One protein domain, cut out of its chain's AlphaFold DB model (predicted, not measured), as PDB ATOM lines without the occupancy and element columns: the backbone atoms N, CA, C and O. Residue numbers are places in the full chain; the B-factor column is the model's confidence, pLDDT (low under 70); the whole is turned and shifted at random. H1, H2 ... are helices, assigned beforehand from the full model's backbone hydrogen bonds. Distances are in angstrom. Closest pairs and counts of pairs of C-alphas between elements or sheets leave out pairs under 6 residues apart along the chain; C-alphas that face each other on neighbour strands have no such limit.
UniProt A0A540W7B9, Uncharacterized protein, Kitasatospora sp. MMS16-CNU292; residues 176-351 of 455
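What this domain is: This is residues 176 to 351 of the 455 residues of an uncharacterized protein of Kitasatospora sp. MMS16-CNU292 (UniProt A0A540W7B9). The long helix H8 runs through the core, with H2, H3, H4 and H7 packed crosswise around it and H6 packed on H4 and H7. H1 and H9 meet towards one end of the longest axis, and small H5 sits at the other. The printed part has 176 residues with nine named helices, H1 to H9 in chain order, and no named strand: all helix. It is compact, with a radius of gyration of the C-alphas of 18.0 A, spanning 56 by 39 by 31 A.

How they stand to each other: H8, residues 306 to 325, is the hub, touching five helices. Its residues 315 to 322 touch H2, residues 196 to 208, about perpendicular at 81 degrees; the closest C-alphas, of Ala 202 and Ser 318, are 4.4 A apart. H4, residues 230 to 246, touches H8 at a steep tilt of 47 degrees, opposite ways, closest at C-alphas 234 and 317, 6.2 A. H3, residues 214 to 224, touches H8, closest at C-alphas 214 and 311, 6.1 A. H7, residues 290 to 300, touches H8, closest at C-alphas 294 and 306, 5.2 A. H6, residues 264 to 273, touches H4, closest at C-alphas 240 and 266, 5.0 A. H9, residues 342 to 351, touches H8, closest at C-alphas 325 and 351, 5.0 A. H1, residues 178 to 193, touches H9, closest at C-alphas 189 and 342, 6.2 A. H5, residues 250 to 257, is close to H4 but not clearly touching, with C-alphas 244 and 252 closest at 7.9 A. Every O i to N i+4 pair is within hydrogen-bond range except in H7, 5 of 7, and H9, 3 of 6.

Where its parts are: H8 measures 26.8 A, H4 24.2 A and H1 22.2 A. C-alpha 178 begins H1 at (30.560, 11.026, -9.842); C-alpha 351 ends H9 at (48.351, 19.067, -21.949).

The domain as a whole: The C-alphas farthest apart, of Lys 178 and Val 250, are 58.4 A apart. The printed part has no cut; the links H6 to H7 and H8 to H9 are long. Residues 278 to 281 and 333 have pLDDT under 70.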
ATOM      1  N   LEU A 176      33.366  17.804  -7.885       90.00
ATOM      2  CA  LEU A 176      32.437  17.291  -8.883       90.00
ATOM      3  C   LEU A 176      31.811  15.985  -8.383       90.00
ATOM      4  O   LEU A 176      32.481  15.117  -7.817       90.00
ATOM      5  N   SER A 177      30.520  15.807  -8.642       90.88
ATOM      6  CA  SER A 177      29.847  14.528  -8.425       90.88
ATOM      7  C   SER A 177      30.411  13.437  -9.345       90.88
ATOM      8  O   SER A 177      31.064  13.700 -10.358       90.88
ATOM      9  N   LYS A 178      30.124  12.170  -9.026       93.00
ATOM     10  CA  LYS A 178      30.560  11.026  -9.842       93.00
ATOM     11  C   LYS A 178      30.079  11.134 -11.298       93.00
ATOM     12  O   LYS A 178      30.863  10.874 -12.207       93.00
ATOM     13  N   THR A 179      28.823  11.534 -11.506       92.31
ATOM     14  CA  THR A 179      28.230  11.709 -12.841       92.31
ATOM     15  C   THR A 179      28.908  12.837 -13.604       92.31
ATOM     16  O   THR A 179      29.242  12.670 -14.772       92.31
ATOM     17  N   GLU A 180      29.168  13.961 -12.935       91.94
ATOM     18  CA  GLU A 180      29.840  15.103 -13.550       91.94
ATOM     19  C   GLU A 180      31.265  14.755 -13.991       91.94
ATOM     20  O   GLU A 180      31.634  15.016 -15.136       91.94
ATOM     21  N   ARG A 181      32.045  14.099 -13.118       93.06
ATOM     22  CA  ARG A 181      33.393  13.621 -13.459       93.06
ATOM     23  C   ARG A 181      33.372  12.667 -14.644       93.06
ATOM     24  O   ARG A 181      34.166  12.821 -15.567       93.06
ATOM     25  N   HIS A 182      32.474  11.684 -14.623       94.06
ATOM     26  CA  HIS A 182      32.371  10.703 -15.698       94.06
ATOM     27  C   HIS A 182      32.019  11.374 -17.030       94.06
ATOM     28  O   HIS A 182      32.748  11.197 -18.002       94.06
ATOM     29  N   HIS A 183      30.993  12.230 -17.045       93.44
ATOM     30  CA  HIS A 183      30.568  12.945 -18.246       93.44
ATOM     31  C   HIS A 183      31.670  13.847 -18.818       93.44
ATOM     32  O   HIS A 183      31.911  13.841 -20.026       93.44
ATOM     33  N   LEU A 184      32.371  14.598 -17.960       94.00
ATOM     34  CA  LEU A 184      33.489  15.442 -18.375       94.00
ATOM     35  C   LEU A 184      34.608  14.603 -19.006       94.00
ATOM     36  O   LEU A 184      35.045  14.908 -20.116       94.00
ATOM     37  N   ARG A 185      35.038  13.529 -18.329       95.56
ATOM     38  CA  ARG A 185      36.105  12.636 -18.806       95.56
ATOM     39  C   ARG A 185      35.739  11.971 -20.132       95.56
ATOM     40  O   ARG A 185      36.538  12.012 -21.063       95.56
ATOM     41  N   GLU A 186      34.532  11.424 -20.260       95.75
ATOM     42  CA  GLU A 186      34.061  10.831 -21.518       95.75
ATOM     43  C   GLU A 186      34.008  11.857 -22.653       95.75
ATOM     44  O   GLU A 186      34.447  11.571 -23.768       95.75
ATOM     45  N   THR A 187      33.536  13.074 -22.367       95.56
ATOM     46  CA  THR A 187      33.442  14.153 -23.358       95.56
ATOM     47  C   THR A 187      34.818  14.531 -23.899       95.56
ATOM     48  O   THR A 187      35.009  14.587 -25.118       95.56
ATOM     49  N   VAL A 188      35.804  14.766 -23.025       96.38
ATOM     50  CA  VAL A 188      37.149  15.159 -23.471       96.38
ATOM     51  C   VAL A 188      37.873  14.013 -24.182       96.38
ATOM     52  O   VAL A 188      38.468  14.242 -25.236       96.38
ATOM     53  N   VAL A 189      37.744  12.771 -23.699       96.81
ATOM     54  CA  VAL A 189      38.288  11.573 -24.368       96.81
ATOM     55  C   VAL A 189      37.673  11.411 -25.762       96.81
ATOM     56  O   VAL A 189      38.395  11.227 -26.743       96.81
ATOM     57  N   GLY A 190      36.347  11.536 -25.877       96.44
ATOM     58  CA  GLY A 190      35.624  11.440 -27.143       96.44
ATOM     59  C   GLY A 190      36.055  12.504 -28.156       96.44
ATOM     60  O   GLY A 190      36.252  12.195 -29.332       96.44
ATOM     61  N   ARG A 191      36.274  13.749 -27.713       96.75
ATOM     62  CA  ARG A 191      36.784  14.839 -28.566       96.75
ATOM     63  C   ARG A 191      38.174  14.537 -29.128       96.75
ATOM     64  O   ARG A 191      38.390  14.754 -30.323       96.75
ATOM     65  N   ILE A 192      39.085  14.014 -28.304       95.81
ATOM     66  CA  ILE A 192      40.435  13.623 -28.737       95.81
ATOM     67  C   ILE A 192      40.351  12.452 -29.718       95.81
ATOM     68  O   ILE A 192      40.895  12.542 -30.819       95.81
ATOM     69  N   LYS A 193      39.610  11.394 -29.370       94.88
ATOM     70  CA  LYS A 193      39.415  10.213 -30.224       94.88
ATOM     71  C   LYS A 193      38.904  10.594 -31.614       94.88
ATOM     72  O   LYS A 193      39.477  10.192 -32.622       94.88
ATOM     73  N   ASN A 194      37.890  11.455 -31.675       95.19
ATOM     74  CA  ASN A 194      37.286  11.937 -32.925       95.19
ATOM     75  C   ASN A 194      38.131  12.992 -33.668       95.19
ATOM     76  O   ASN A 194      37.689  13.570 -34.665       95.19
ATOM     77  N   SER A 195      39.334  13.275 -33.175       96.19
ATOM     78  CA  SER A 195      40.292  14.211 -33.767       96.19
ATOM     79  C   SER A 195      41.671  13.576 -33.976       96.19
ATOM     80  O   SER A 195      42.597  14.251 -34.426       96.19
ATOM     81  N   ALA A 196      41.800  12.271 -33.706       93.50
ATOM     82  CA  ALA A 196      43.052  11.527 -33.774       93.50
ATOM     83  C   ALA A 196      43.725  11.618 -35.150       93.50
ATOM     84  O   ALA A 196      44.937  11.752 -35.219       93.50
ATOM     85  N   ALA A 197      42.952  11.627 -36.242       93.19
ATOM     86  CA  ALA A 197      43.496  11.749 -37.596       93.19
ATOM     87  C   ALA A 197      44.287  13.053 -37.805       93.19
ATOM     88  O   ALA A 197      45.371  13.030 -38.379       93.19
ATOM     89  N   PHE A 198      43.781  14.183 -37.300       96.50
ATOM     90  CA  PHE A 198      44.491  15.460 -37.389       96.50
ATOM     91  C   PHE A 198      45.718  15.489 -36.481       96.50
ATOM     92  O   PHE A 198      46.788  15.908 -36.913       96.50
ATOM     93  N   LEU A 199      45.585  15.010 -35.240       95.56
ATOM     94  CA  LEU A 199      46.710  14.946 -34.305       95.56
ATOM     95  C   LEU A 199      47.833  14.041 -34.841       95.56
ATOM     96  O   LEU A 199      49.004  14.395 -34.739       95.56
ATOM     97  N   ALA A 200      47.476  12.917 -35.468       93.44
ATOM     98  CA  ALA A 200      48.407  12.015 -36.133       93.44
ATOM     99  C   ALA A 200      49.080  12.663 -37.345       93.44
ATOM    100  O   ALA A 200      50.287  12.513 -37.513       93.44
ATOM    101  N   LEU A 201      48.328  13.413 -38.159       95.38
ATOM    102  CA  LEU A 201      48.872  14.151 -39.299       95.38
ATOM    103  C   LEU A 201      49.894  15.205 -38.849       95.38
ATOM    104  O   LEU A 201      51.012  15.227 -39.354       95.38
ATOM    105  N   ALA A 202      49.529  16.037 -37.867       96.00
ATOM    106  CA  ALA A 202      50.406  17.062 -37.303       96.00
ATOM    107  C   ALA A 202      51.677  16.450 -36.693       96.00
ATOM    108  O   ALA A 202      52.785  16.915 -36.961       96.00
ATOM    109  N   ALA A 203      51.532  15.361 -35.931       93.44
ATOM    110  CA  ALA A 203      52.665  14.618 -35.391       93.44
ATOM    111  C   ALA A 203      53.538  14.010 -36.502       93.44
ATOM    112  O   ALA A 203      54.759  14.073 -36.412       93.44
ATOM    113  N   GLY A 204      52.953  13.458 -37.564       93.56
ATOM    114  CA  GLY A 204      53.703  12.898 -38.689       93.56
ATOM    115  C   GLY A 204      54.501  13.954 -39.461       93.56
ATOM    116  O   GLY A 204      55.649  13.707 -39.822       93.56
ATOM    117  N   ILE A 205      53.953  15.158 -39.648       95.44
ATOM    118  CA  ILE A 205      54.688  16.287 -40.246       95.44
ATOM    119  C   ILE A 205      55.936  16.610 -39.414       95.44
ATOM    120  O   ILE A 205      57.030  16.731 -39.956       95.44
ATOM    121  N   VAL A 206      55.780  16.700 -38.092       94.69
ATOM    122  CA  VAL A 206      56.855  17.084 -37.168       94.69
ATOM    123  C   VAL A 206      57.876  15.967 -36.981       94.69
ATOM    124  O   VAL A 206      59.066  16.173 -37.184       94.69
ATOM    125  N   TYR A 207      57.442  14.776 -36.584       91.19
ATOM    126  CA  TYR A 207      58.339  13.703 -36.156       91.19
ATOM    127  C   TYR A 207      58.824  12.808 -37.298       91.19
ATOM    128  O   TYR A 207      59.829  12.122 -37.135       91.19
ATOM    129  N   GLN A 208      58.114  12.777 -38.430       91.56
ATOM    130  CA  GLN A 208      58.410  11.880 -39.556       91.56
ATOM    131  C   GLN A 208      58.682  12.640 -40.864       91.56
ATOM    132  O   GLN A 208      58.958  12.010 -41.881       91.56
ATOM    133  N   GLY A 209      58.600  13.977 -40.863       92.19
ATOM    134  CA  GLY A 209      58.832  14.794 -42.057       92.19
ATOM    135  C   GLY A 209      57.789  14.584 -43.159       92.19
ATOM    136  O   GLY A 209      58.104  14.748 -44.338       92.19
ATOM    137  N   LEU A 210      56.558  14.189 -42.805       94.19
ATOM    138  CA  LEU A 210      55.502  13.994 -43.800       94.19
ATOM    139  C   LEU A 210      55.221  15.297 -44.555       94.19
ATOM    140  O   LEU A 210      54.983  16.346 -43.957       94.19
ATOM    141  N   THR A 211      55.189  15.206 -45.883       94.75
ATOM    142  CA  THR A 211      54.765  16.308 -46.751       94.75
ATOM    143  C   THR A 211      53.285  16.153 -47.066       94.75
ATOM    144  O   THR A 211      52.833  15.074 -47.448       94.75
ATOM    145  N   VAL A 212      52.518  17.230 -46.902       95.38
ATOM    146  CA  VAL A 212      51.063  17.231 -47.087       95.38
ATOM    147  C   VAL A 212      50.637  18.412 -47.949       95.38
ATOM    148  O   VAL A 212      51.271  19.465 -47.927       95.38
ATOM    149  N   ALA A 213      49.538  18.255 -48.687       96.31
ATOM    150  CA  ALA A 213      48.942  19.369 -49.412       96.31
ATOM    151  C   ALA A 213      48.377  20.403 -48.425       96.31
ATOM    152  O   ALA A 213      47.556  20.072 -47.564       96.31
ATOM    153  N   THR A 214      48.788  21.661 -48.589       95.81
ATOM    154  CA  THR A 214      48.410  22.788 -47.728       95.81
ATOM    155  C   THR A 214      46.895  22.922 -47.563       95.81
ATOM    156  O   THR A 214      46.391  23.040 -46.446       95.81
ATOM    157  N   ASP A 215      46.152  22.833 -48.664       94.81
ATOM    158  CA  ASP A 215      44.694  22.958 -48.684       94.81
ATOM    159  C   ASP A 215      44.013  21.857 -47.873       94.81
ATOM    160  O   ASP A 215      43.117  22.143 -47.079       94.81
ATOM    161  N   GLY A 216      44.482  20.615 -48.019       96.06
ATOM    162  CA  GLY A 216      43.956  19.474 -47.274       96.06
ATOM    163  C   GLY A 216      44.190  19.611 -45.769       96.06
ATOM    164  O   GLY A 216      43.282  19.361 -44.977       96.06
ATOM    165  N   PHE A 217      45.377  20.077 -45.365       98.00
ATOM    166  CA  PHE A 217      45.681  20.325 -43.955       98.00
ATOM    167  C   PHE A 217      44.785  21.420 -43.362       98.00
ATOM    168  O   PHE A 217      44.190  21.222 -42.303       98.00
ATOM    169  N   LEU A 218      44.650  22.564 -44.043       97.31
ATOM    170  CA  LEU A 218      43.855  23.694 -43.549       97.31
ATOM    171  C   LEU A 218      42.354  23.372 -43.494       97.31
ATOM    172  O   LEU A 218      41.673  23.800 -42.563       97.31
ATOM    173  N   GLN A 219      41.834  22.587 -44.444       96.56
ATOM    174  CA  GLN A 219      40.456  22.084 -44.395       96.56
ATOM    175  C   GLN A 219      40.235  21.143 -43.206       96.56
ATOM    176  O   GLN A 219      39.226  21.253 -42.508       96.56
ATOM    177  N   LEU A 220      41.186  20.244 -42.936       97.12
ATOM    178  CA  LEU A 220      41.101  19.351 -41.784       97.12
ATOM    179  C   LEU A 220      41.180  20.125 -40.460       97.12
ATOM    180  O   LEU A 220      40.413  19.835 -39.543       97.12
ATOM    181  N   LEU A 221      42.056  21.129 -40.373       97.69
ATOM    182  CA  LEU A 221      42.156  22.028 -39.223       97.69
ATOM    183  C   LEU A 221      40.813  22.723 -38.945       97.69
ATOM    184  O   LEU A 221      40.300  22.629 -37.827       97.69
ATOM    185  N   ASP A 222      40.209  23.355 -39.957       95.69
ATOM    186  CA  ASP A 222      38.898  24.013 -39.843       95.69
ATOM    187  C   ASP A 222      37.809  23.054 -39.326       95.69
ATOM    188  O   ASP A 222      37.044  23.387 -38.414       95.69
ATOM    189  N   ALA A 223      37.793  21.821 -39.839       95.94
ATOM    190  CA  ALA A 223      36.830  20.794 -39.449       95.94
ATOM    191  C   ALA A 223      37.026  20.257 -38.016       95.94
ATOM    192  O   ALA A 223      36.082  19.710 -37.429       95.94
ATOM    193  N   VAL A 224      38.234  20.366 -37.452       97.06
ATOM    194  CA  VAL A 224      38.586  19.823 -36.128       97.06
ATOM    195  C   VAL A 224      38.499  20.874 -35.020       97.06
ATOM    196  O   VAL A 224      38.160  20.507 -33.895       97.06
ATOM    197  N   ILE A 225      38.707  22.165 -35.307       96.25
ATOM    198  CA  ILE A 225      38.629  23.256 -34.310       96.25
ATOM    199  C   ILE A 225      37.358  23.199 -33.433       96.25
ATOM    200  O   ILE A 225      37.485  23.330 -32.215       96.25
ATOM    201  N   PRO A 226      36.142  22.924 -33.955       93.38
ATOM    202  CA  PRO A 226      34.952  22.793 -33.106       93.38
ATOM    203  C   PRO A 226      35.045  21.686 -32.039       93.38
ATOM    204  O   PRO A 226      34.443  21.799 -30.969       93.38
ATOM    205  N   ARG A 227      35.798  20.611 -32.318       94.62
ATOM    206  CA  ARG A 227      36.025  19.488 -31.395       94.62
ATOM    207  C   ARG A 227      37.215  19.734 -30.473       94.62
ATOM    208  O   ARG A 227      37.107  19.400 -29.293       94.62
ATOM    209  N   LEU A 228      38.285  20.351 -30.984       96.38
ATOM    210  CA  LEU A 228      39.499  20.726 -30.250       96.38
ATOM    211  C   LEU A 228      39.714  22.250 -30.270       96.38
ATOM    212  O   LEU A 228      40.533  22.750 -31.044       96.38
ATOM    213  N   PRO A 229      39.031  23.014 -29.400       94.12
ATOM    214  CA  PRO A 229      39.029  24.471 -29.503       94.12
ATOM    215  C   PRO A 229      40.398  25.126 -29.272       94.12
ATOM    216  O   PRO A 229      40.626  26.234 -29.750       94.12
ATOM    217  N   ILE A 230      41.335  24.443 -28.599       96.00
ATOM    218  CA  ILE A 230      42.726  24.901 -28.451       96.00
ATOM    219  C   ILE A 230      43.423  25.116 -29.804       96.00
ATOM    220  O   ILE A 230      44.256  26.007 -29.924       96.00
ATOM    221  N   LEU A 231      43.028  24.387 -30.855       97.88
ATOM    222  CA  LEU A 231      43.571  24.581 -32.201       97.88
ATOM    223  C   LEU A 231      43.246  25.966 -32.776       97.88
ATOM    224  O   LEU A 231      44.041  26.490 -33.546       97.88
ATOM    225  N   GLY A 232      42.132  26.585 -32.371       96.06
ATOM    226  CA  GLY A 232      41.827  27.966 -32.751       96.06
ATOM    227  C   GLY A 232      42.807  28.970 -32.137       96.06
ATOM    228  O   GLY A 232      43.203  29.925 -32.799       96.06
ATOM    229  N   TYR A 233      43.285  28.713 -30.913       95.50
ATOM    230  CA  TYR A 233      44.332  29.521 -30.278       95.50
ATOM    231  C   TYR A 233      45.686  29.316 -30.963       95.50
ATOM    232  O   TYR A 233      46.376  30.295 -31.222       95.50
ATOM    233  N   LEU A 234      46.048  28.068 -31.294       97.88
ATOM    234  CA  LEU A 234      47.289  27.781 -32.027       97.88
ATOM    235  C   LEU A 234      47.283  28.424 -33.415       97.88
ATOM    236  O   LEU A 234      48.288  28.992 -33.828       97.88
ATOM    237  N   TYR A 235      46.150  28.365 -34.118       97.38
ATOM    238  CA  TYR A 235      45.999  29.007 -35.417       97.38
ATOM    239  C   TYR A 235      46.086  30.532 -35.292       97.38
ATOM    240  O   TYR A 235      46.813  31.167 -36.050       97.38
ATOM    241  N   PHE A 236      45.406  31.124 -34.307       95.88
ATOM    242  CA  PHE A 236      45.484  32.561 -34.062       95.88
ATOM    243  C   PHE A 236      46.917  33.025 -33.784       95.88
ATOM    244  O   PHE A 236      47.374  33.962 -34.428       95.88
ATOM    245  N   GLU A 237      47.639  32.363 -32.876       96.75
ATOM    246  CA  GLU A 237      49.008  32.762 -32.537       96.75
ATOM    247  C   GLU A 237      49.975  32.539 -33.705       96.75
ATOM    248  O   GLU A 237      50.766  33.431 -33.995       96.75
ATOM    249  N   ALA A 238      49.869  31.429 -34.447       97.88
ATOM    250  CA  ALA A 238      50.693  31.204 -35.639       97.88
ATOM    251  C   ALA A 238      50.433  32.255 -36.733       97.88
ATOM    252  O   ALA A 238      51.369  32.722 -37.382       97.88
ATOM    253  N   LEU A 239      49.171  32.652 -36.931       97.25
ATOM    254  CA  LEU A 239      48.805  33.686 -37.896       97.25
ATOM    255  C   LEU A 239      49.263  35.074 -37.449       97.25
ATOM    256  O   LEU A 239      49.793  35.830 -38.259       97.25
ATOM    257  N   ALA A 240      49.069  35.412 -36.176       97.12
ATOM    258  CA  ALA A 240      49.496  36.684 -35.614       97.12
ATOM    259  C   ALA A 240      51.023  36.837 -35.684       97.12
ATOM    260  O   ALA A 240      51.508  37.877 -36.126       97.12
ATOM    261  N   GLU A 241      51.761  35.786 -35.315       97.56
ATOM    262  CA  GLU A 241      53.216  35.686 -35.456       97.56
ATOM    263  C   GLU A 241      53.637  35.921 -36.910       97.56
ATOM    264  O   GLU A 241      54.446  36.805 -37.179       97.56
ATOM    265  N   TYR A 242      53.023  35.210 -37.861       98.12
ATOM    266  CA  TYR A 242      53.340  35.367 -39.277       98.12
ATOM    267  C   TYR A 242      53.110  36.800 -39.779       98.12
ATOM    268  O   TYR A 242      54.000  37.392 -40.388       98.12
ATOM    269  N   LEU A 243      51.938  37.377 -39.496       97.94
ATOM    270  CA  LEU A 243      51.589  38.737 -39.913       97.94
ATOM    271  C   LEU A 243      52.589  39.765 -39.379       97.94
ATOM    272  O   LEU A 243      53.080  40.601 -40.133       97.94
ATOM    273  N   MET A 244      52.919  39.687 -38.090       97.44
ATOM    274  CA  MET A 244      53.828  40.636 -37.449       97.44
ATOM    275  C   MET A 244      55.283  40.468 -37.910       97.44
ATOM    276  O   MET A 244      55.999  41.463 -38.015       97.44
ATOM    277  N   LEU A 245      55.725  39.245 -38.217       98.06
ATOM    278  CA  LEU A 245      57.100  38.978 -38.647       98.06
ATOM    279  C   LEU A 245      57.344  39.258 -40.134       98.06
ATOM    280  O   LEU A 245      58.428  39.722 -40.483       98.06
ATOM    281  N   HIS A 246      56.355  39.004 -40.999       98.25
ATOM    282  CA  HIS A 246      56.522  39.052 -42.457       98.25
ATOM    283  C   HIS A 246      55.948  40.299 -43.137       98.25
ATOM    284  O   HIS A 246      56.309  40.572 -44.280       98.25
ATOM    285  N   SER A 247      55.086  41.071 -42.471       98.06
ATOM    286  CA  SER A 247      54.575  42.325 -43.031       98.06
ATOM    287  C   SER A 247      55.714  43.308 -43.322       98.06
ATOM    288  O   SER A 247      56.520  43.615 -42.441       98.06
ATOM    289  N   THR A 248      55.685  43.921 -44.505       97.94
ATOM    290  CA  THR A 248      56.623  44.982 -44.912       97.94
ATOM    291  C   THR A 248      55.924  46.294 -45.271       97.94
ATOM    292  O   THR A 248      56.540  47.185 -45.854       97.94
ATOM    293  N   SER A 249      54.651  46.458 -44.896       98.06
ATOM    294  CA  SER A 249      53.932  47.719 -45.083       98.06
ATOM    295  C   SER A 249      54.611  48.897 -44.378       98.06
ATOM    296  O   SER A 249      55.283  48.746 -43.354       98.06
ATOM    297  N   VAL A 250      54.381  50.103 -44.907       97.75
ATOM    298  CA  VAL A 250      54.947  51.362 -44.387       97.75
ATOM    299  C   VAL A 250      54.683  51.521 -42.890       97.75
ATOM    300  O   VAL A 250      55.581  51.865 -42.127       97.75
ATOM    301  N   ARG A 251      53.460  51.213 -42.448       96.75
ATOM    302  CA  ARG A 251      53.084  51.272 -41.035       96.75
ATOM    303  C   ARG A 251      53.902  50.304 -40.183       96.75
ATOM    304  O   ARG A 251      54.360  50.677 -39.107       96.75
ATOM    305  N   THR A 252      54.067  49.066 -40.641       98.06
ATOM    306  CA  THR A 252      54.846  48.064 -39.909       98.06
ATOM    307  C   THR A 252      56.307  48.479 -39.808       98.06
ATOM    308  O   THR A 252      56.875  48.382 -38.728       98.06
ATOM    309  N   GLN A 253      56.889  49.039 -40.871       98.12
ATOM    310  CA  GLN A 253      58.256  49.568 -40.838       98.12
ATOM    311  C   GLN A 253      58.402  50.752 -39.867       98.12
ATOM    312  O   GLN A 253      59.379  50.822 -39.126       98.12
ATOM    313  N   GLN A 254      57.419  51.658 -39.820       97.94
ATOM    314  CA  GLN A 254      57.392  52.760 -38.851       97.94
ATOM    315  C   GLN A 254      57.332  52.247 -37.405       97.94
ATOM    316  O   GLN A 254      58.091  52.717 -36.562       97.94
ATOM    317  N   LEU A 255      56.467  51.269 -37.122       97.81
ATOM    318  CA  LEU A 255      56.350  50.658 -35.794       97.81
ATOM    319  C   LEU A 255      57.605  49.867 -35.410       97.81
ATOM    320  O   LEU A 255      58.078  49.998 -34.284       97.81
ATOM    321  N   ALA A 256      58.204  49.137 -36.351       97.69
ATOM    322  CA  ALA A 256      59.475  48.455 -36.132       97.69
ATOM    323  C   ALA A 256      60.601  49.448 -35.800       97.69
ATOM    324  O   ALA A 256      61.419  49.174 -34.925       97.69
ATOM    325  N   GLY A 257      60.599  50.637 -36.417       97.38
ATOM    326  CA  GLY A 257      61.500  51.741 -36.065       97.38
ATOM    327  C   GLY A 257      61.303  52.285 -34.643       97.38
ATOM    328  O   GLY A 257      62.241  52.825 -34.064       97.38
ATOM    329  N   LEU A 258      60.115  52.098 -34.057       96.62
ATOM    330  CA  LEU A 258      59.822  52.375 -32.645       96.62
ATOM    331  C   LEU A 258      60.090  51.167 -31.730       96.62
ATOM    332  O   LEU A 258      59.818  51.239 -30.535       96.62
ATOM    333  N   GLY A 259      60.594  50.055 -32.272       96.88
ATOM    334  CA  GLY A 259      60.802  48.817 -31.529       96.88
ATOM    335  C   GLY A 259      59.513  48.045 -31.247       96.88
ATOM    336  O   GLY A 259      59.470  47.301 -30.274       96.88
ATOM    337  N   GLU A 260      58.454  48.209 -32.042       97.62
ATOM    338  CA  GLU A 260      57.153  47.578 -31.798       97.62
ATOM    339  C   GLU A 260      56.694  46.689 -32.956       97.62
ATOM    340  O   GLU A 260      56.793  47.050 -34.129       97.62
ATOM    341  N   PHE A 261      56.081  45.550 -32.629       97.81
ATOM    342  CA  PHE A 261      55.325  44.776 -33.612       97.81
ATOM    343  C   PHE A 261      54.016  45.477 -33.979       97.81
ATOM    344  O   PHE A 261      53.350  46.060 -33.118       97.81
ATOM    345  N   ASN A 262      53.589  45.352 -35.238       97.75
ATOM    346  CA  ASN A 262      52.298  45.871 -35.680       97.75
ATOM    347  C   ASN A 262      51.137  44.987 -35.191       97.75
ATOM    348  O   ASN A 262      50.713  44.043 -35.859       97.75
ATOM    349  N   ASN A 263      50.590  45.326 -34.023       95.88
ATOM    350  CA  ASN A 263      49.500  44.577 -33.400       95.88
ATOM    351  C   ASN A 263      48.158  44.749 -34.113       95.88
ATOM    352  O   ASN A 263      47.232  43.973 -33.880       95.88
ATOM    353  N   TRP A 264      48.029  45.760 -34.973       95.31
ATOM    354  CA  TRP A 264      46.771  46.023 -35.659       95.31
ATOM    355  C   TRP A 264      46.461  44.916 -36.661       95.31
ATOM    356  O   TRP A 264      45.302  44.542 -36.780       95.31
ATOM    357  N   LEU A 265      47.480  44.320 -37.287       95.62
ATOM    358  CA  LEU A 265      47.309  43.297 -38.324       95.62
ATOM    359  C   LEU A 265      46.457  42.120 -37.839       95.62
ATOM    360  O   LEU A 265      45.423  41.797 -38.420       95.62
ATOM    361  N   TYR A 266      46.850  41.484 -36.734       93.06
ATOM    362  CA  TYR A 266      46.116  40.317 -36.246       93.06
ATOM    363  C   TYR A 266      44.773  40.697 -35.604       93.06
ATOM    364  O   TYR A 266      43.846  39.886 -35.608       93.06
ATOM    365  N   LYS A 267      44.644  41.916 -35.058       91.94
ATOM    366  CA  LYS A 267      43.376  42.421 -34.511       91.94
ATOM    367  C   LYS A 267      42.371  42.699 -35.629       91.94
ATOM    368  O   LYS A 267      41.231  42.251 -35.548       91.94
ATOM    369  N   GLU A 268      42.791  43.360 -36.700       90.94
ATOM    370  CA  GLU A 268      41.973  43.590 -37.893       90.94
ATOM    371  C   GLU A 268      41.591  42.269 -38.557       90.94
ATOM    372  O   GLU A 268      40.414  42.055 -38.838       90.94
ATOM    373  N   MET A 269      42.536  41.331 -38.685       89.56
ATOM    374  CA  MET A 269      42.252  39.976 -39.161       89.56
ATOM    375  C   MET A 269      41.174  39.283 -38.318       89.56
ATOM    376  O   MET A 269      40.249  38.666 -38.857       89.56
ATOM    377  N   LEU A 270      41.270  39.389 -36.990       88.06
ATOM    378  CA  LEU A 270      40.306  38.807 -36.065       88.06
ATOM    379  C   LEU A 270      38.904  39.394 -36.264       88.06
ATOM    380  O   LEU A 270      37.951  38.630 -36.420       88.06
ATOM    381  N   PHE A 271      38.769  40.721 -36.276       82.44
ATOM    382  CA  PHE A 271      37.462  41.376 -36.385       82.44
ATOM    383  C   PHE A 271      36.872  41.320 -37.796       82.44
ATOM    384  O   PHE A 271      35.652  41.246 -37.923       82.44
ATOM    385  N   ALA A 272      37.700  41.276 -38.842       80.94
ATOM    386  CA  ALA A 272      37.248  41.032 -40.211       80.94
ATOM    387  C   ALA A 272      36.713  39.601 -40.377       80.94
ATOM    388  O   ALA A 272      35.676  39.387 -41.000       80.94
ATOM    389  N   SER A 273      37.389  38.617 -39.777       77.00
ATOM    390  CA  SER A 273      36.982  37.207 -39.861       77.00
ATOM    391  C   SER A 273      35.782  36.883 -38.974       77.00
ATOM    392  O   SER A 273      34.957  36.036 -39.318       77.00
ATOM    393  N   PHE A 274      35.699  37.528 -37.810       81.38
ATOM    394  CA  PHE A 274      34.687  37.262 -36.798       81.38
ATOM    395  C   PHE A 274      34.194  38.566 -36.164       81.38
ATOM    396  O   PHE A 274      34.532  38.855 -35.013       81.38
ATOM    397  N   PRO A 275      33.333  39.333 -36.857       71.56
ATOM    398  CA  PRO A 275      32.779  40.571 -36.313       71.56
ATOM    399  C   PRO A 275      32.117  40.360 -34.949       71.56
ATOM    400  O   PRO A 275      32.255  41.189 -34.052       71.56
ATOM    401  N   ASP A 276      31.481  39.202 -34.739       70.75
ATOM    402  CA  ASP A 276      30.834  38.800 -33.483       70.75
ATOM    403  C   ASP A 276      31.793  38.599 -32.296       70.75
ATOM    404  O   ASP A 276      31.329  38.522 -31.160       70.75
ATOM    405  N   MET A 277      33.111  38.531 -32.521       70.88
ATOM    406  CA  MET A 277      34.110  38.442 -31.447       70.88
ATOM    407  C   MET A 277      34.419  39.786 -30.778       70.88
ATOM    408  O   MET A 277      34.991  39.780 -29.688       70.88
ATOM    409  N   ALA A 278      34.021  40.926 -31.358       60.62
ATOM    410  CA  ALA A 278      34.079  42.204 -30.639       60.62
ATOM    411  C   ALA A 278      33.192  42.126 -29.384       60.62
ATOM    412  O   ALA A 278      32.011  41.784 -29.492       60.62
ATOM    413  N   GLY A 279      33.788  42.357 -28.209       55.62
ATOM    414  CA  GLY A 279      33.188  42.168 -26.881       55.62
ATOM    415  C   GLY A 279      33.147  40.724 -26.356       55.62
ATOM    416  O   GLY A 279      32.797  40.505 -25.201       55.62
ATOM    417  N   LYS A 280      33.501  39.715 -27.167       60.25
ATOM    418  CA  LYS A 280      33.500  38.288 -26.791       60.25
ATOM    419  C   LYS A 280      34.726  37.594 -27.392       60.25
ATOM    420  O   LYS A 280      34.607  36.811 -28.337       60.25
ATOM    421  N   PHE A 281      35.914  37.887 -26.852       68.38
ATOM    422  CA  PHE A 281      37.187  37.322 -27.328       68.38
ATOM    423  C   PHE A 281      37.231  35.806 -27.086       68.38
ATOM    424  O   PHE A 281      37.611  35.321 -26.019       68.38
ATOM    425  N   ASN A 282      36.790  35.029 -28.074       79.75
ATOM    426  CA  ASN A 282      36.706  33.579 -27.975       79.75
ATOM    427  C   ASN A 282      37.521  32.923 -29.090       79.75
ATOM    428  O   ASN A 282      36.961  32.428 -30.069       79.75
ATOM    429  N   LEU A 283      38.843  32.871 -28.903       84.19
ATOM    430  CA  LEU A 283      39.781  32.241 -29.843       84.19
ATOM    431  C   LEU A 283      39.489  30.756 -30.103       84.19
ATOM    432  O   LEU A 283      39.860  30.223 -31.139       84.19
ATOM    433  N   ALA A 284      38.718  30.103 -29.232       83.94
ATOM    434  CA  ALA A 284      38.202  28.754 -29.466       83.94
ATOM    435  C   ALA A 284      37.273  28.650 -30.696       83.94
ATOM    436  O   ALA A 284      36.960  27.550 -31.145       83.94
ATOM    437  N   ARG A 285      36.806  29.784 -31.233       86.19
ATOM    438  CA  ARG A 285      36.041  29.881 -32.486       86.19
ATOM    439  C   ARG A 285      36.862  30.486 -33.629       86.19
ATOM    440  O   ARG A 285      36.291  30.711 -34.693       86.19
ATOM    441  N   PHE A 286      38.146  30.782 -33.423       90.88
ATOM    442  CA  PHE A 286      39.001  31.339 -34.463       90.88
ATOM    443  C   PHE A 286      39.327  30.255 -35.490       90.88
ATOM    444  O   PHE A 286      40.021  29.288 -35.191       90.88
ATOM    445  N   ARG A 287      38.752  30.397 -36.681       91.00
ATOM    446  CA  ARG A 287      38.858  29.442 -37.794       91.00
ATOM    447  C   ARG A 287      38.581  30.124 -39.141       91.00
ATOM    448  O   ARG A 287      37.524  29.897 -39.736       91.00
ATOM    449  N   PRO A 288      39.428  31.071 -39.583       90.50
ATOM    450  CA  PRO A 288      39.244  31.684 -40.894       90.50
ATOM    451  C   PRO A 288      39.207  30.584 -41.962       90.50
ATOM    452  O   PRO A 288      40.065  29.696 -41.982       90.50
ATOM    453  N   ARG A 289      38.174  30.622 -42.816       89.44
ATOM    454  CA  ARG A 289      37.939  29.572 -43.812       89.44
ATOM    455  C   ARG A 289      39.123  29.505 -44.780       89.44
ATOM    456  O   ARG A 289      39.506  30.557 -45.296       89.44
ATOM    457  N   PRO A 290      39.654  28.310 -45.097       90.06
ATOM    458  CA  PRO A 290      40.819  28.177 -45.973       90.06
ATOM    459  C   PRO A 290      40.664  28.899 -47.319       90.06
ATOM    460  O   PRO A 290      41.611  29.519 -47.789       90.06
ATOM    461  N   GLN A 291      39.458  28.880 -47.899       89.56
ATOM    462  CA  GLN A 291      39.157  29.504 -49.193       89.56
ATOM    463  C   GLN A 291      39.190  31.037 -49.152       89.56
ATOM    464  O   GLN A 291      39.376  31.667 -50.185       89.56
ATOM    465  N   HIS A 292      38.988  31.646 -47.980       90.75
ATOM    466  CA  HIS A 292      38.950  33.103 -47.818       90.75
ATOM    467  C   HIS A 292      40.236  33.663 -47.208       90.75
ATOM    468  O   HIS A 292      40.399  34.878 -47.143       90.75
ATOM    469  N   LEU A 293      41.149  32.801 -46.746       92.69
ATOM    470  CA  LEU A 293      42.341  33.230 -46.022       92.69
ATOM    471  C   LEU A 293      43.216  34.169 -46.860       92.69
ATOM    472  O   LEU A 293      43.617  35.209 -46.357       92.69
ATOM    473  N   ALA A 294      43.462  33.848 -48.133       93.50
ATOM    474  CA  ALA A 294      44.279  34.690 -49.011       93.50
ATOM    475  C   ALA A 294      43.678  36.095 -49.194       93.50
ATOM    476  O   ALA A 294      44.384  37.091 -49.070       93.50
ATOM    477  N   THR A 295      42.362  36.178 -49.411       93.56
ATOM    478  CA  THR A 295      41.645  37.455 -49.528       93.56
ATOM    479  C   THR A 295      41.717  38.265 -48.236       93.56
ATOM    480  O   THR A 295      41.967  39.465 -48.278       93.56
ATOM    481  N   LEU A 296      41.537  37.614 -47.084       93.25
ATOM    482  CA  LEU A 296      41.619  38.276 -45.781       93.25
ATOM    483  C   LEU A 296      43.034  38.803 -45.496       93.25
ATOM    484  O   LEU A 296      43.174  39.923 -45.018       93.25
ATOM    485  N   LEU A 297      44.072  38.032 -45.836       95.38
ATOM    486  CA  LEU A 297      45.468  38.466 -45.711       95.38
ATOM    487  C   LEU A 297      45.736  39.719 -46.551       95.38
ATOM    488  O   LEU A 297      46.240  40.700 -46.018       95.38
ATOM    489  N   GLN A 298      45.329  39.714 -47.824       93.62
ATOM    490  CA  GLN A 298      45.492  40.862 -48.723       93.62
ATOM    491  C   GLN A 298      44.713  42.099 -48.262       93.62
ATOM    492  O   GLN A 298      45.175  43.220 -48.459       93.62
ATOM    493  N   GLN A 299      43.537  41.907 -47.656       93.56
ATOM    494  CA  GLN A 299      42.733  43.001 -47.112       93.56
ATOM    495  C   GLN A 299      43.414  43.674 -45.913       93.56
ATOM    496  O   GLN A 299      43.328  44.892 -45.776       93.56
ATOM    497  N   VAL A 300      44.047  42.887 -45.040       93.94
ATOM    498  CA  VAL A 300      44.721  43.387 -43.833       93.94
ATOM    499  C   VAL A 300      46.069  44.015 -44.178       93.94
ATOM    500  O   VAL A 300      46.383  45.100 -43.696       93.94
ATOM    501  N   ASP A 301      46.869  43.356 -45.015       96.31
ATOM    502  CA  ASP A 301      48.133  43.904 -45.497       96.31
ATOM    503  C   ASP A 301      48.492  43.326 -46.880       96.31
ATOM    504  O   ASP A 301      48.820  42.140 -46.992       96.31
ATOM    505  N   PRO A 302      48.490  44.148 -47.946       95.81
ATOM    506  CA  PRO A 302      48.781  43.685 -49.301       95.81
ATOM    507  C   PRO A 302      50.244  43.261 -49.510       95.81
ATOM    508  O   PRO A 302      50.557  42.680 -50.545       95.81
ATOM    509  N   THR A 303      51.146  43.537 -48.561       97.19
ATOM    510  CA  THR A 303      52.550  43.094 -48.624       97.19
ATOM    511  C   THR A 303      52.744  41.636 -48.202       97.19
ATOM    512  O   THR A 303      53.841  41.096 -48.338       97.19
ATOM    513  N   ILE A 304      51.696  40.987 -47.690       97.44
ATOM    514  CA  ILE A 304      51.755  39.605 -47.230       97.44
ATOM    515  C   ILE A 304      51.660  38.623 -48.402       97.44
ATOM    516  O   ILE A 304      50.674  38.589 -49.137       97.44
ATOM    517  N   ASP A 305      52.651  37.735 -48.499       97.00
ATOM    518  CA  ASP A 305      52.587  36.555 -49.361       97.00
ATOM    519  C   ASP A 305      51.633  35.513 -48.756       97.00
ATOM    520  O   ASP A 305      51.921  34.899 -47.719       97.00
ATOM    521  N   ALA A 306      50.483  35.330 -49.409       96.44
ATOM    522  CA  ALA A 306      49.440  34.410 -48.977       96.44
ATOM    523  C   ALA A 306      49.829  32.932 -49.137       96.44
ATOM    524  O   ALA A 306      49.443  32.116 -48.297       96.44
ATOM    525  N   ASP A 307      50.591  32.563 -50.166       96.50
ATOM    526  CA  ASP A 307      50.976  31.167 -50.393       96.50
ATOM    527  C   ASP A 307      52.039  30.737 -49.383       96.50
ATOM    528  O   ASP A 307      51.912  29.684 -48.744       96.50
ATOM    529  N   HIS A 308      53.023  31.607 -49.139       97.56
ATOM    530  CA  HIS A 308      53.993  31.401 -48.071       97.56
ATOM    531  C   HIS A 308      53.310  31.356 -46.694       97.56
ATOM    532  O   HIS A 308      53.614  30.463 -45.900       97.56
ATOM    533  N   ALA A 309      52.320  32.221 -46.429       97.81
ATOM    534  CA  ALA A 309      51.558  32.207 -45.175       97.81
ATOM    535  C   ALA A 309      50.876  30.860 -44.933       97.81
ATOM    536  O   ALA A 309      50.944  30.298 -43.838       97.81
ATOM    537  N   ARG A 310      50.228  30.307 -45.963       97.25
ATOM    538  CA  ARG A 310      49.515  29.029 -45.870       97.25
ATOM    539  C   ARG A 310      50.477  27.870 -45.615       97.25
ATOM    540  O   ARG A 310      50.204  27.047 -44.743       97.25
ATOM    541  N   ALA A 311      51.607  27.821 -46.321       97.00
ATOM    542  CA  ALA A 311      52.641  26.813 -46.090       97.00
ATOM    543  C   ALA A 311      53.248  26.933 -44.680       97.00
ATOM    544  O   ALA A 311      53.429  25.931 -43.983       97.00
ATOM    545  N   TYR A 312      53.492  28.164 -44.230       97.81
ATOM    546  CA  TYR A 312      53.957  28.455 -42.880       97.81
ATOM    547  C   TYR A 312      52.960  27.961 -41.823       97.81
ATOM    548  O   TYR A 312      53.376  27.298 -40.874       97.81
ATOM    549  N   MET A 313      51.651  28.203 -41.995       97.94
ATOM    550  CA  MET A 313      50.616  27.728 -41.065       97.94
ATOM    551  C   MET A 313      50.671  26.210 -40.875       97.94
ATOM    552  O   MET A 313      50.608  25.743 -39.740       97.94
ATOM    553  N   VAL A 314      50.828  25.432 -41.952       98.12
ATOM    554  CA  VAL A 314      50.925  23.962 -41.866       98.12
ATOM    555  C   VAL A 314      52.081  23.551 -40.960       98.12
ATOM    556  O   VAL A 314      51.898  22.764 -40.031       98.12
ATOM    557  N   GLN A 315      53.265  24.111 -41.204       98.00
ATOM    558  CA  GLN A 315      54.475  23.768 -40.462       98.00
ATOM    559  C   GLN A 315      54.388  24.244 -39.008       98.00
ATOM    560  O   GLN A 315      54.632  23.470 -38.080       98.00
ATOM    561  N   ARG A 316      54.004  25.508 -38.798       97.94
ATOM    562  CA  ARG A 316      53.997  26.139 -37.477       97.94
ATOM    563  C   ARG A 316      52.923  25.555 -36.571       97.94
ATOM    564  O   ARG A 316      53.221  25.231 -35.426       97.94
ATOM    565  N   ILE A 317      51.704  25.352 -37.074       98.44
ATOM    566  CA  ILE A 317      50.619  24.742 -36.294       98.44
ATOM    567  C   ILE A 317      50.963  23.293 -35.958       98.44
ATOM    568  O   ILE A 317      50.757  22.887 -34.819       98.44
ATOM    569  N   SER A 318      51.533  22.524 -36.893       98.12
ATOM    570  CA  SER A 318      51.947  21.142 -36.610       98.12
ATOM    571  C   SER A 318      52.998  21.084 -35.501       98.12
ATOM    572  O   SER A 318      52.844  20.317 -34.550       98.12
ATOM    573  N   TYR A 319      54.011  21.955 -35.567       97.19
ATOM    574  CA  TYR A 319      55.009  22.094 -34.509       97.19
ATOM    575  C   TYR A 319      54.380  22.485 -33.168       97.19
ATOM    576  O   TYR A 319      54.659  21.845 -32.159       97.19
ATOM    577  N   LEU A 320      53.500  23.490 -33.137       97.00
ATOM    578  CA  LEU A 320      52.838  23.915 -31.902       97.00
ATOM    579  C   LEU A 320      51.936  22.817 -31.326       97.00
ATOM    580  O   LEU A 320      51.899  22.636 -30.113       97.00
ATOM    581  N   VAL A 321      51.247  22.050 -32.174       97.00
ATOM    582  CA  VAL A 321      50.474  20.873 -31.758       97.00
ATOM    583  C   VAL A 321      51.392  19.867 -31.062       97.00
ATOM    584  O   VAL A 321      51.114  19.498 -29.923       97.00
ATOM    585  N   ALA A 322      52.511  19.492 -31.687       94.62
ATOM    586  CA  ALA A 322      53.493  18.584 -31.094       94.62
ATOM    587  C   ALA A 322      54.074  19.126 -29.774       94.62
ATOM    588  O   ALA A 322      54.125  18.416 -28.775       94.62
ATOM    589  N   ALA A 323      54.451  20.405 -29.750       93.19
ATOM    590  CA  ALA A 323      55.168  21.033 -28.644       93.19
ATOM    591  C   ALA A 323      54.283  21.499 -27.473       93.19
ATOM    592  O   ALA A 323      54.822  21.905 -26.442       93.19
ATOM    593  N   ARG A 324      52.953  21.549 -27.637       94.38
ATOM    594  CA  ARG A 324      52.025  22.105 -26.628       94.38
ATOM    595  C   ARG A 324      50.885  21.176 -26.239       94.38
ATOM    596  O   ARG A 324      50.289  21.390 -25.188       94.38
ATOM    597  N   LEU A 325      50.536  20.194 -27.073       95.50
ATOM    598  CA  LEU A 325      49.372  19.327 -26.841       95.50
ATOM    599  C   LEU A 325      49.752  17.902 -26.411       95.50
ATOM    600  O   LEU A 325      48.923  17.222 -25.806       95.50
ATOM    601  N   PHE A 326      50.987  17.473 -26.671       92.56
ATOM    602  CA  PHE A 326      51.526  16.187 -26.218       92.56
ATOM    603  C   PHE A 326      52.370  16.357 -24.960       92.56
ATOM    604  O   PHE A 326      52.951  17.416 -24.722       92.56
ATOM    605  N   THR A 327      52.443  15.300 -24.156       89.25
ATOM    606  CA  THR A 327      53.333  15.253 -22.996       89.25
ATOM    607  C   THR A 327      54.792  15.368 -23.449       89.25
ATOM    608  O   THR A 327      55.223  14.671 -24.369       89.25
ATOM    609  N   SER A 328      55.554  16.256 -22.802       81.31
ATOM    610  CA  SER A 328      56.957  16.513 -23.146       81.31
ATOM    611  C   SER A 328      57.810  15.239 -23.091       81.31
ATOM    612  O   SER A 328      57.563  14.337 -22.291       81.31
ATOM    613  N   GLY A 329      58.819  15.162 -23.963       74.12
ATOM    614  CA  GLY A 329      59.754  14.036 -24.035       74.12
ATOM    615  C   GLY A 329      59.207  12.761 -24.690       74.12
ATOM    616  O   GLY A 329      59.993  11.862 -24.980       74.12
ATOM    617  N   GLN A 330      57.905  12.673 -24.980       70.75
ATOM    618  CA  GLN A 330      57.303  11.503 -25.618       70.75
ATOM    619  C   GLN A 330      57.067  11.736 -27.113       70.75
ATOM    620  O   GLN A 330      56.519  12.757 -27.525       70.75
ATOM    621  N   MET A 331      57.459  10.765 -27.939       73.94
ATOM    622  CA  MET A 331      56.974  10.686 -29.316       73.94
ATOM    623  C   MET A 331      55.622   9.965 -29.302       73.94
ATOM    624  O   MET A 331      55.528   8.909 -28.674       73.94
ATOM    625  N   PRO A 332      54.586  10.485 -29.981       72.50
ATOM    626  CA  PRO A 332      53.297   9.809 -30.036       72.50
ATOM    627  C   PRO A 332      53.472   8.404 -30.621       72.50
ATOM    628  O   PRO A 332      53.975   8.254 -31.739       72.50
ATOM    629  N   GLU A 333      53.084   7.375 -29.865       66.81
ATOM    630  CA  GLU A 333      53.088   5.994 -30.348       66.81
ATOM    631  C   GLU A 333      52.103   5.817 -31.512       66.81
ATOM    632  O   GLU A 333      51.297   6.691 -31.843       66.81
ATOM    633  N   ALA A 334      52.142   4.651 -32.155       70.31
ATOM    634  CA  ALA A 334      51.210   4.348 -33.222       70.31
ATOM    635  C   ALA A 334      49.760   4.385 -32.693       70.31
ATOM    636  O   ALA A 334      49.338   3.489 -31.970       70.31
ATOM    637  N   TRP A 335      48.999   5.408 -33.099       76.50
ATOM    638  CA  TRP A 335      47.630   5.739 -32.658       76.50
ATOM    639  C   TRP A 335      46.639   4.563 -32.608       76.50
ATOM    640  O   TRP A 335      45.666   4.596 -31.859       76.50
ATOM    641  N   HIS A 336      46.879   3.505 -33.389       73.06
ATOM    642  CA  HIS A 336      46.082   2.275 -33.379       73.06
ATOM    643  C   HIS A 336      46.257   1.427 -32.104       73.06
ATOM    644  O   HIS A 336      45.463   0.521 -31.868       73.06
ATOM    645  N   ARG A 337      47.286   1.700 -31.291       77.94
ATOM    646  CA  ARG A 337      47.573   1.030 -30.009       77.94
ATOM    647  C   ARG A 337      47.159   1.864 -28.797       77.94
ATOM    648  O   ARG A 337      47.225   1.372 -27.673       77.94
ATOM    649  N   THR A 338      46.720   3.104 -29.011       81.69
ATOM    650  CA  THR A 338      46.300   4.003 -27.938       81.69
ATOM    651  C   THR A 338      45.009   3.500 -27.298       81.69
ATOM    652  O   THR A 338      43.986   3.322 -27.965       81.69
ATOM    653  N   ARG A 339      45.038   3.303 -25.976       85.88
ATOM    654  CA  ARG A 339      43.828   3.057 -25.187       85.88
ATOM    655  C   ARG A 339      43.072   4.368 -25.001       85.88
ATOM    656  O   ARG A 339      43.612   5.336 -24.470       85.88
ATOM    657  N   TRP A 340      41.810   4.391 -25.417       91.06
ATOM    658  CA  TRP A 340      40.934   5.565 -25.336       91.06
ATOM    659  C   TRP A 340      40.282   5.691 -23.957       91.06
ATOM    660  O   TRP A 340      39.063   5.745 -23.834       91.06
ATOM    661  N   GLU A 341      41.118   5.717 -22.925       93.25
ATOM    662  CA  GLU A 341      40.731   5.888 -21.527       93.25
ATOM    663  C   GLU A 341      41.404   7.141 -20.975       93.25
ATOM    664  O   GLU A 341      42.526   7.467 -21.368       93.25
ATOM    665  N   PHE A 342      40.733   7.834 -20.054       94.56
ATOM    666  CA  PHE A 342      41.219   9.107 -19.516       94.56
ATOM    667  C   PHE A 342      42.644   8.991 -18.951       94.56
ATOM    668  O   PHE A 342      43.505   9.773 -19.341       94.56
ATOM    669  N   GLU A 343      42.928   7.954 -18.155       93.12
ATOM    670  CA  GLU A 343      44.246   7.795 -17.519       93.12
ATOM    671  C   GLU A 343      45.350   7.453 -18.518       93.12
ATOM    672  O   GLU A 343      46.476   7.928 -18.399       93.12
ATOM    673  N   SER A 344      45.017   6.681 -19.555       90.06
ATOM    674  CA  SER A 344      45.961   6.385 -20.635       90.06
ATOM    675  C   SER A 344      46.293   7.654 -21.422       90.06
ATOM    676  O   SER A 344      47.464   7.967 -21.636       90.06
ATOM    677  N   LEU A 345      45.277   8.438 -21.798       91.81
ATOM    678  CA  LEU A 345      45.476   9.699 -22.511       91.81
ATOM    679  C   LEU A 345      46.180  10.756 -21.648       91.81
ATOM    680  O   LEU A 345      46.945  11.538 -22.199       91.81
ATOM    681  N   ALA A 346      45.986  10.771 -20.326       92.56
ATOM    682  CA  ALA A 346      46.672  11.695 -19.416       92.56
ATOM    683  C   ALA A 346      48.199  11.573 -19.501       92.56
ATOM    684  O   ALA A 346      48.900  12.575 -19.385       92.56
ATOM    685  N   THR A 347      48.715  10.372 -19.778       89.44
ATOM    686  CA  THR A 347      50.161  10.150 -19.910       89.44
ATOM    687  C   THR A 347      50.751  10.688 -21.213       89.44
ATOM    688  O   THR A 347      51.847  11.235 -21.177       89.44
ATOM    689  N   GLN A 348      50.033  10.604 -22.340       88.94
ATOM    690  CA  GLN A 348      50.556  10.963 -23.675       88.94
ATOM    691  C   GLN A 348      50.082  12.340 -24.174       88.94
ATOM    692  O   GLN A 348      50.763  13.018 -24.942       88.94
ATOM    693  N   LEU A 349      48.885  12.745 -23.754       93.69
ATOM    694  CA  LEU A 349      48.136  13.922 -24.202       93.69
ATOM    695  C   LEU A 349      47.649  14.750 -23.003       93.69
ATOM    696  O   LEU A 349      46.611  15.414 -23.076       93.69
ATOM    697  N   GLY A 350      48.390  14.713 -21.892       94.69
ATOM    698  CA  GLY A 350      48.060  15.438 -20.664       94.69
ATOM    699  C   GLY A 350      47.768  16.927 -20.895       94.69
ATOM    700  O   GLY A 350      46.705  17.402 -20.477       94.69
ATOM    701  N   PRO A 351      48.618  17.667 -21.638       96.56
ATOM    702  CA  PRO A 351      48.351  19.067 -21.949       96.56
ATOM    703  C   PRO A 351      47.048  19.288 -22.730       96.56
ATOM    704  O   PRO A 351      46.263  20.181 -22.397       96.56
TER     705      PRO A 351